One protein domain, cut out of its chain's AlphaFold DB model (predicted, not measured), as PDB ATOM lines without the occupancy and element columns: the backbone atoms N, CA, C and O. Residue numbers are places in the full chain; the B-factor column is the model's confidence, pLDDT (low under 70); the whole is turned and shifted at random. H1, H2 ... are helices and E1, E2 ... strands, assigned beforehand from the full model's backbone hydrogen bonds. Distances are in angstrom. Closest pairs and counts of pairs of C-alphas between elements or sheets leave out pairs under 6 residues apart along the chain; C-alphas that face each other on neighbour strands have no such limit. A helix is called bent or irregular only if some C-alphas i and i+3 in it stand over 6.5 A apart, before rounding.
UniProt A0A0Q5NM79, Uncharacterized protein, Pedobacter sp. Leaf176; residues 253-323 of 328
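Overview. This is residues 253 to 323 of the 328 residues of an uncharacterized protein of Pedobacter sp. Leaf176 (UniProt A0A0Q5NM79). A long straight helix, H1, and a two-stranded hairpin, E1 and E2, are separate parts of a loose model, joined by a long link without named elements; the short helix H2 comes just before the hairpin. The first residues of H1, 253 to 259, stick out free, and so do residues 288 to 294. The printed part has 71 residues, with two named helices and two named strands in the order H1, H2, E1, E2; the sheet, E1 - E2, is antiparallel, and the class is mixed, helices and strands. The whole is loose, with a radius of gyration of the C-alphas of 14.5 A, and spans 32 by 31 by 30 A.

Arrangement. H1, residues 253 to 271, is apart from H2, residues 292 to 296. H1 is also apart from E1, residues 301 to 307, and from E2, residues 310 to 317. H2 and E2 are apart. E1 and E2 form a hairpin, antiparallel at 149 degrees between their directions; the C-alphas of Lys 304 and Ile 313 face each other at 4.3 A. N 301 and O 317, 2.8 A apart, and N 312 and O 305, 2.9 A apart, are within hydrogen-bond range. E2 bends by 52 degrees at residue 314. In H2 every O i to N i+4 pair is within hydrogen-bond range; in H1 12 of 15 are.

Along the chain. H1 begins at C-alpha 253 (-92.549, 148.324, 69.779) and is 26.6 A long. It is neither bent nor irregular, but only just: C-alphas 266 and 269 are 6.3 A apart. H2 measures 6.3 A, E1 18.8 A and E2 20.4 A; E2 ends at C-alpha 317 (-100.923, 133.387, 96.821).

Size, cuts and confidence. The two C-alphas farthest apart, of Asn 277 and Asp 309, are 38.0 A from each other. The printed part has no cut. The link from H1 to H2, 20 residues, is long; those from H2 to E1 and from E1 to E2 are tight. The mean pLDDT of the printed part is 73.9; it is under 70 at residues 271, 276, 278 to 294, 296 and 319 to 323.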
ATOM      1  N   VAL A 253     -92.494 148.735  68.366       75.19
ATOM      2  CA  VAL A 253     -92.549 148.324  69.779       75.19
ATOM      3  C   VAL A 253     -93.549 149.178  70.560       75.19
ATOM      4  O   VAL A 253     -94.338 148.644  71.339       75.19
ATOM      5  N   GLY A 254     -93.556 150.496  70.342       75.75
ATOM      6  CA  GLY A 254     -94.506 151.403  70.983       75.75
ATOM      7  C   GLY A 254     -95.960 151.097  70.615       75.75
ATOM      8  O   GLY A 254     -96.842 151.152  71.473       75.75
ATOM      9  N   GLU A 255     -96.224 150.736  69.362       80.38
ATOM     10  CA  GLU A 255     -97.562 150.356  68.911       80.38
ATOM     11  C   GLU A 255     -97.984 148.989  69.461       80.38
ATOM     12  O   GLU A 255     -99.084 148.853  70.003       80.38
ATOM     13  N   LEU A 256     -97.089 147.999  69.435       80.12
ATOM     14  CA  LEU A 256     -97.307 146.694  70.062       80.12
ATOM     15  C   LEU A 256     -97.596 146.836  71.563       80.12
ATOM     16  O   LEU A 256     -98.504 146.187  72.082       80.12
ATOM     17  N   GLN A 257     -96.898 147.739  72.257       80.69
ATOM     18  CA  GLN A 257     -97.139 148.027  73.669       80.69
ATOM     19  C   GLN A 257     -98.526 148.642  73.908       80.69
ATOM     20  O   GLN A 257     -99.216 148.256  74.853       80.69
ATOM     21  N   LYS A 258     -98.983 149.568  73.055       82.31
ATOM     22  CA  LYS A 258    -100.351 150.109  73.148       82.31
ATOM     23  C   LYS A 258    -101.398 149.024  72.921       82.31
ATOM     24  O   LYS A 258    -102.381 148.963  73.660       82.31
ATOM     25  N   GLN A 259    -101.189 148.157  71.930       82.38
ATOM     26  CA  GLN A 259    -102.088 147.036  71.660       82.38
ATOM     27  C   GLN A 259    -102.138 146.054  72.834       82.38
ATOM     28  O   GLN A 259    -103.227 145.621  73.216       82.38
ATOM     29  N   LEU A 260    -100.986 145.759  73.441       80.69
ATOM     30  CA  LEU A 260    -100.880 144.944  74.647       80.69
ATOM     31  C   LEU A 260    -101.668 145.567  75.806       80.69
ATOM     32  O   LEU A 260    -102.519 144.900  76.386       80.69
ATOM     33  N   ASN A 261    -101.460 146.856  76.087       81.31
ATOM     34  CA  ASN A 261    -102.188 147.577  77.136       81.31
ATOM     35  C   ASN A 261    -103.702 147.553  76.901       81.31
ATOM     36  O   ASN A 261    -104.467 147.324  77.834       81.31
ATOM     37  N   ARG A 262    -104.143 147.746  75.651       81.94
ATOM     38  CA  ARG A 262    -105.562 147.669  75.288       81.94
ATOM     39  C   ARG A 262    -106.127 146.270  75.529       81.94
ATOM     40  O   ARG A 262    -107.221 146.153  76.067       81.94
ATOM     41  N   LYS A 263    -105.386 145.218  75.164       77.94
ATOM     42  CA  LYS A 263    -105.796 143.831  75.435       77.94
ATOM     43  C   LYS A 263    -105.887 143.538  76.934       77.94
ATOM     44  O   LYS A 263    -106.886 142.974  77.356       77.94
ATOM     45  N   ILE A 264    -104.901 143.964  77.728       77.62
ATOM     46  CA  ILE A 264    -104.924 143.810  79.193       77.62
ATOM     47  C   ILE A 264    -106.140 144.529  79.785       77.62
ATOM     48  O   ILE A 264    -106.866 143.956  80.591       77.62
ATOM     49  N   PHE A 265    -106.397 145.771  79.367       77.75
ATOM     50  CA  PHE A 265    -107.538 146.545  79.856       77.75
ATOM     51  C   PHE A 265    -108.878 145.881  79.506       77.75
ATOM     52  O   PHE A 265    -109.740 145.734  80.369       77.75
ATOM     53  N   ASN A 266    -109.029 145.415  78.265       77.56
ATOM     54  CA  ASN A 266    -110.236 144.721  77.810       77.56
ATOM     55  C   ASN A 266    -110.439 143.356  78.487       77.56
ATOM     56  O   ASN A 266    -111.552 142.836  78.475       77.56
ATOM     57  N   HIS A 267    -109.405 142.797  79.117       76.06
ATOM     58  CA  HIS A 267    -109.528 141.579  79.908       76.06
ATOM     59  C   HIS A 267    -110.215 141.806  81.261       76.06
ATOM     60  O   HIS A 267    -110.827 140.887  81.799       76.06
ATOM     61  N   ILE A 268    -110.169 143.025  81.812       74.81
ATOM     62  CA  ILE A 268    -110.767 143.339  83.120       74.81
ATOM     63  C   ILE A 268    -112.276 143.018  83.142       74.81
ATOM     64  O   ILE A 268    -112.709 142.302  84.045       74.81
ATOM     65  N   PRO A 269    -113.096 143.443  82.157       72.81
ATOM     66  CA  PRO A 269    -114.501 143.038  82.082       72.81
ATOM     67  C   PRO A 269    -114.732 141.522  82.054       72.81
ATOM     68  O   PRO A 269    -115.700 141.050  82.656       72.81
ATOM     69  N   PHE A 270    -113.865 140.761  81.376       72.44
ATOM     70  CA  PHE A 270    -113.933 139.296  81.338       72.44
ATOM     71  C   PHE A 270    -113.647 138.691  82.720       72.44
ATOM     72  O   PHE A 270    -114.414 137.851  83.186       72.44
ATOM     73  N   LEU A 271    -112.616 139.179  83.422       68.81
ATOM     74  CA  LEU A 271    -112.293 138.761  84.794       68.81
ATOM     75  C   LEU A 271    -113.420 139.066  85.788       68.81
ATOM     76  O   LEU A 271    -113.729 138.241  86.642       68.81
ATOM     77  N   LEU A 272    -114.070 140.223  85.645       73.38
ATOM     78  CA  LEU A 272    -115.216 140.620  86.469       73.38
ATOM     79  C   LEU A 272    -116.518 139.889  86.085       73.38
ATOM     80  O   LEU A 272    -117.567 140.150  86.672       73.38
ATOM     81  N   GLY A 273    -116.489 139.014  85.071       70.69
ATOM     82  CA  GLY A 273    -117.663 138.290  84.575       70.69
ATOM     83  C   GLY A 273    -118.716 139.180  83.902       70.69
ATOM     84  O   GLY A 273    -119.847 138.745  83.683       70.69
ATOM     85  N   THR A 274    -118.354 140.423  83.573       76.75
ATOM     86  CA  THR A 274    -119.238 141.411  82.930       76.75
ATOM     87  C   THR A 274    -119.194 141.329  81.402       76.75
ATOM     88  O   THR A 274    -120.165 141.706  80.748       76.75
ATOM     89  N   SER A 275    -118.123 140.765  80.830       71.69
ATOM     90  CA  SER A 275    -118.037 140.359  79.419       71.69
ATOM     91  C   SER A 275    -117.967 138.833  79.302       71.69
ATOM     92  O   SER A 275    -117.274 138.174  80.073       71.69
ATOM     93  N   ARG A 276    -118.674 138.262  78.316       69.56
ATOM     94  CA  ARG A 276    -118.599 136.832  77.940       69.56
ATOM     95  C   ARG A 276    -117.916 136.608  76.589       69.56
ATOM     96  O   ARG A 276    -117.976 135.505  76.048       69.56
ATOM     97  N   ASN A 277    -117.320 137.647  76.008       73.69
ATOM     98  CA  ASN A 277    -116.684 137.533  74.708       73.69
ATOM     99  C   ASN A 277    -115.327 136.826  74.842       73.69
ATOM    100  O   ASN A 277    -114.444 137.295  75.555       73.69
ATOM    101  N   GLN A 278    -115.147 135.702  74.145       65.81
ATOM    102  CA  GLN A 278    -113.896 134.935  74.184       65.81
ATOM    103  C   GLN A 278    -112.702 135.723  73.629       65.81
ATOM    104  O   GLN A 278    -111.575 135.458  74.032       65.81
ATOM    105  N   SER A 279    -112.928 136.723  72.765       66.44
ATOM    106  CA  SER A 279    -111.850 137.592  72.270       66.44
ATOM    107  C   SER A 279    -111.245 138.500  73.344       66.44
ATOM    108  O   SER A 279    -110.169 139.056  73.126       66.44
ATOM    109  N   ASP A 280    -111.933 138.665  74.476       63.34
ATOM    110  CA  ASP A 280    -111.459 139.441  75.623       63.34
ATOM    111  C   ASP A 280    -110.607 138.583  76.570       63.34
ATOM    112  O   ASP A 280    -110.097 139.084  77.571       63.34
ATOM    113  N   ASN A 281    -110.431 137.290  76.274       64.25
ATOM    114  CA  ASN A 281    -109.548 136.424  77.038       64.25
ATOM    115  C   ASN A 281    -108.081 136.785  76.759       64.25
ATOM    116  O   ASN A 281    -107.621 136.788  75.616       64.25
ATOM    117  N   PHE A 282    -107.339 137.111  77.812       66.38
ATOM    118  CA  PHE A 282    -105.932 137.462  77.738       66.38
ATOM    119  C   PHE A 282    -105.096 136.233  78.073       66.38
ATOM    120  O   PHE A 282    -105.031 135.795  79.215       66.38
ATOM    121  N   GLU A 283    -104.463 135.664  77.052       63.31
ATOM    122  CA  GLU A 283    -103.784 134.364  77.131       63.31
ATOM    123  C   GLU A 283    -102.303 134.465  77.538       63.31
ATOM    124  O   GLU A 283    -101.544 133.513  77.371       63.31
ATOM    125  N   PHE A 284    -101.862 135.625  78.035       63.78
ATOM    126  CA  PHE A 284    -100.446 135.906  78.273       63.78
ATOM    127  C   PHE A 284    -100.154 136.187  79.748       63.78
ATOM    128  O   PHE A 284    -100.841 136.970  80.398       63.78
ATOM    129  N   ASP A 285     -99.065 135.605  80.248       62.94
ATOM    130  CA  ASP A 285     -98.511 135.911  81.567       62.94
ATOM    131  C   ASP A 285     -97.529 137.098  81.469       62.94
ATOM    132  O   ASP A 285     -96.667 137.148  80.585       62.94
ATOM    133  N   LEU A 286     -97.624 138.056  82.398       63.75
ATOM    134  CA  LEU A 286     -96.690 139.183  82.499       63.75
ATOM    135  C   LEU A 286     -95.622 138.883  83.555       63.75
ATOM    136  O   LEU A 286     -95.871 138.972  84.755       63.75
ATOM    137  N   ALA A 287     -94.411 138.568  83.099       63.12
ATOM    138  CA  ALA A 287     -93.267 138.288  83.962       63.12
ATOM    139  C   ALA A 287     -92.077 139.191  83.623       63.12
ATOM    140  O   ALA A 287     -91.841 139.542  82.466       63.12
ATOM    141  N   SER A 288     -91.275 139.533  84.636       60.59
ATOM    142  CA  SER A 288     -90.002 140.220  84.408       60.59
ATOM    143  C   SER A 288     -89.083 139.331  83.557       60.59
ATOM    144  O   SER A 288     -88.834 138.186  83.946       60.59
ATOM    145  N   PRO A 289     -88.505 139.835  82.446       52.19
ATOM    146  CA  PRO A 289     -87.647 139.039  81.567       52.19
ATOM    147  C   PRO A 289     -86.461 138.393  82.287       52.19
ATOM    148  O   PRO A 289     -86.011 137.318  81.878       52.19
ATOM    149  N   ASN A 290     -85.980 139.043  83.351       49.09
ATOM    150  CA  ASN A 290     -84.821 138.629  84.142       49.09
ATOM    151  C   ASN A 290     -85.156 137.575  85.204       49.09
ATOM    152  O   ASN A 290     -84.269 136.829  85.597       49.09
ATOM    153  N   ASN A 291     -86.420 137.485  85.629       64.88
ATOM    154  CA  ASN A 291     -86.868 136.591  86.702       64.88
ATOM    155  C   ASN A 291     -87.948 135.619  86.218       64.88
ATOM    156  O   ASN A 291     -88.775 135.174  87.003       64.88
ATOM    157  N   LEU A 292     -87.972 135.318  84.919       61.41
ATOM    158  CA  LEU A 292     -88.995 134.463  84.318       61.41
ATOM    159  C   LEU A 292     -89.007 133.066  84.965       61.41
ATOM    160  O   LEU A 292     -90.066 132.535  85.258       61.41
ATOM    161  N   GLU A 293     -87.824 132.509  85.234       59.56
ATOM    162  CA  GLU A 293     -87.641 131.208  85.894       59.56
ATOM    163  C   GLU A 293     -88.212 131.220  87.311       59.56
ATOM    164  O   GLU A 293     -89.146 130.484  87.608       59.56
ATOM    165  N   ALA A 294     -87.770 132.179  88.131       65.88
ATOM    166  CA  ALA A 294     -88.316 132.388  89.467       65.88
ATOM    167  C   ALA A 294     -89.828 132.665  89.460       65.88
ATOM    168  O   ALA A 294     -90.509 132.307  90.411       65.88
ATOM    169  N   PHE A 295     -90.362 133.302  88.413       73.88
ATOM    170  CA  PHE A 295     -91.794 133.547  88.281       73.88
ATOM    171  C   PHE A 295     -92.567 132.247  88.056       73.88
ATOM    172  O   PHE A 295     -93.530 132.005  88.762       73.88
ATOM    173  N   TYR A 296     -92.166 131.391  87.120       69.88
ATOM    174  CA  TYR A 296     -92.927 130.172  86.814       69.88
ATOM    175  C   TYR A 296     -92.672 129.010  87.787       69.88
ATOM    176  O   TYR A 296     -93.535 128.143  87.915       69.88
ATOM    177  N   GLU A 297     -91.526 128.984  88.473       73.44
ATOM    178  CA  GLU A 297     -91.151 127.928  89.430       73.44
ATOM    179  C   GLU A 297     -91.449 128.293  90.895       73.44
ATOM    180  O   GLU A 297     -91.164 127.516  91.804       73.44
ATOM    181  N   ALA A 298     -92.027 129.471  91.154       74.00
ATOM    182  CA  ALA A 298     -92.330 129.914  92.509       74.00
ATOM    183  C   ALA A 298     -93.365 129.018  93.212       74.00
ATOM    184  O   ALA A 298     -94.467 128.796  92.709       74.00
ATOM    185  N   GLU A 299     -93.050 128.615  94.447       80.19
ATOM    186  CA  GLU A 299     -93.994 127.950  95.360       80.19
ATOM    187  C   GLU A 299     -95.059 128.914  95.912       80.19
ATOM    188  O   GLU A 299     -96.137 128.503  96.344       80.19
ATOM    189  N   SER A 300     -94.761 130.218  95.928       83.44
ATOM    190  CA  SER A 300     -95.705 131.259  96.329       83.44
ATOM    191  C   SER A 300     -95.337 132.620  95.742       83.44
ATOM    192  O   SER A 300     -94.179 132.905  95.446       83.44
ATOM    193  N   TYR A 301     -96.338 133.487  95.610       82.06
ATOM    194  CA  TYR A 301     -96.211 134.814  95.026       82.06
ATOM    195  C   TYR A 301     -96.673 135.866  96.023       82.06
ATOM    196  O   TYR A 301     -97.761 135.759  96.586       82.06
ATOM    197  N   GLN A 302     -95.857 136.901  96.212       86.19
ATOM    198  CA  GLN A 302     -96.200 138.060  97.032       86.19
ATOM    199  C   GLN A 302     -96.737 139.178  96.144       86.19
ATOM    200  O   GLN A 302     -96.007 139.735  95.322       86.19
ATOM    201  N   LEU A 303     -98.002 139.527  96.340       82.50
ATOM    202  CA  LEU A 303     -98.651 140.642  95.674       82.50
ATOM    203  C   LEU A 303     -98.389 141.915  96.475       82.50
ATOM    204  O   LEU A 303     -98.670 141.976  97.677       82.50
ATOM    205  N   LYS A 304     -97.803 142.912  95.812       84.44
ATOM    206  CA  LYS A 304     -97.395 144.172  96.431       84.44
ATOM    207  C   LYS A 304     -98.101 145.342  95.772       84.44
ATOM    208  O   LYS A 304     -98.132 145.423  94.549       84.44
ATOM    209  N   GLU A 305     -98.601 146.261  96.583       84.50
ATOM    210  CA  GLU A 305     -99.188 147.517  96.133       84.50
ATOM    211  C   GLU A 305     -98.257 148.671  96.508       84.50
ATOM    212  O   GLU A 305     -97.604 148.664  97.558       84.50
ATOM    213  N   LYS A 306     -98.156 149.661  95.621       80.31
ATOM    214  CA  LYS A 306     -97.350 150.852  95.867       80.31
ATOM    215  C   LYS A 306     -98.135 151.830  96.740       80.31
ATOM    216  O   LYS A 306     -99.164 152.351  96.323       80.31
ATOM    217  N   LYS A 307     -97.598 152.136  97.920       81.94
ATOM    218  CA  LYS A 307     -98.156 153.091  98.882       81.94
ATOM    219  C   LYS A 307     -97.102 154.158  99.176       81.94
ATOM    220  O   LYS A 307     -96.166 153.950  99.950       81.94
ATOM    221  N   GLY A 308     -97.202 155.290  98.478       81.06
ATOM    222  CA  GLY A 308     -96.139 156.301  98.444       81.06
ATOM    223  C   GLY A 308     -94.869 155.760  97.773       81.06
ATOM    224  O   GLY A 308     -94.939 155.210  96.675       81.06
ATOM    225  N   ASP A 309     -93.719 155.878  98.442       81.12
ATOM    226  CA  ASP A 309     -92.423 155.377  97.943       81.12
ATOM    227  C   ASP A 309     -92.127 153.916  98.321       81.12
ATOM    228  O   ASP A 309     -91.100 153.359  97.925       81.12
ATOM    229  N   LYS A 310     -93.015 153.267  99.082       75.12
ATOM    230  CA  LYS A 310     -92.842 151.882  99.536       75.12
ATOM    231  C   LYS A 310     -93.838 150.948  98.860       75.12
ATOM    232  O   LYS A 310     -94.912 151.357  98.429       75.12
ATOM    233  N   HIS A 311     -93.457 149.679  98.776       83.94
ATOM    234  CA  HIS A 311     -94.328 148.604  98.317       83.94
ATOM    235  C   HIS A 311     -94.741 147.769  99.529       83.94
ATOM    236  O   HIS A 311     -93.882 147.168 100.177       83.94
ATOM    237  N   GLU A 312     -96.035 147.746  99.841       86.75
ATOM    238  CA  GLU A 312     -96.605 146.922 100.911       86.75
ATOM    239  C   GLU A 312     -97.129 145.614 100.316       86.75
ATOM    240  O   GLU A 312     -97.755 145.617  99.257       86.75
ATOM    241  N   ILE A 313     -96.859 144.483 100.973       86.88
ATOM    242  CA  ILE A 313     -97.443 143.193 100.585       86.88
ATOM    243  C   ILE A 313     -98.894 143.188 101.061       86.88
ATOM    244  O   ILE A 313     -99.133 143.279 102.262       86.88
ATOM    245  N   PHE A 314     -99.844 143.048 100.139       87.12
ATOM    246  CA  PHE A 314    -101.266 142.962 100.482       87.12
ATOM    247  C   PHE A 314    -101.796 141.524 100.438       87.12
ATOM    248  O   PHE A 314    -102.797 141.213 101.080       87.12
ATOM    249  N   ALA A 315    -101.125 140.621  99.715       83.50
ATOM    250  CA  ALA A 315    -101.499 139.213  99.672       83.50
ATOM    251  C   ALA A 315    -100.315 138.306  99.323       83.50
ATOM    252  O   ALA A 315     -99.395 138.700  98.608       83.50
ATOM    253  N   THR A 316    -100.394 137.057  99.779       85.38
ATOM    254  CA  THR A 316     -99.545 135.957  99.312       85.38
ATOM    255  C   THR A 316    -100.445 134.873  98.737       85.38
ATOM    256  O   THR A 316    -101.421 134.476  99.373       85.38
ATOM    257  N   VAL A 317    -100.135 134.399  97.536       83.38
ATOM    258  CA  VAL A 317    -100.923 133.387  96.821       83.38
ATOM    259  C   VAL A 317    -100.031 132.221  96.419       83.38
ATOM    260  O   VAL A 317     -98.893 132.414  96.007       83.38
ATOM    261  N   LEU A 318    -100.542 130.999  96.555       78.12
ATOM    262  CA  LEU A 318     -99.776 129.770  96.301       78.12
ATOM    263  C   LEU A 318     -99.755 129.371  94.820       78.12
ATOM    264  O   LEU A 318     -98.968 128.532  94.409       78.12
ATOM    265  N   THR A 319    -100.644 129.944  94.007       68.94
ATOM    266  CA  THR A 319    -100.784 129.569  92.597       68.94
ATOM    267  C   THR A 319    -101.075 130.793  91.744       68.94
ATOM    268  O   THR A 319    -101.918 131.609  92.130       68.94
ATOM    269  N   ARG A 320    -100.491 130.859  90.542       64.12
ATOM    270  CA  ARG A 320    -100.743 131.928  89.556       64.12
ATOM    271  C   ARG A 320    -102.220 132.123  89.198       64.12
ATOM    272  O   ARG A 320    -102.670 133.245  89.018       64.12
ATOM    273  N   MET A 321    -103.005 131.041  89.200       62.41
ATOM    274  CA  MET A 321    -104.443 131.091  88.894       62.41
ATOM    275  C   MET A 321    -105.259 131.888  89.924       62.41
ATOM    276  O   MET A 321    -106.388 132.259  89.639       62.41
ATOM    277  N   LYS A 322    -104.692 132.168  91.105       64.12
ATOM    278  CA  LYS A 322    -105.342 132.934  92.180       64.12
ATOM    279  C   LYS A 322    -104.938 134.405  92.212       64.12
ATOM    280  O   LYS A 322    -105.308 135.116  93.142       64.12
ATOM    281  N   PHE A 323    -104.167 134.878  91.230       65.62
ATOM    282  CA  PHE A 323    -103.844 136.305  91.128       65.62
ATOM    283  C   PHE A 323    -105.123 137.126  90.955       65.62
ATOM    284  O   PHE A 323    -105.316 138.134  91.626       65.62
TER     285      PHE A 323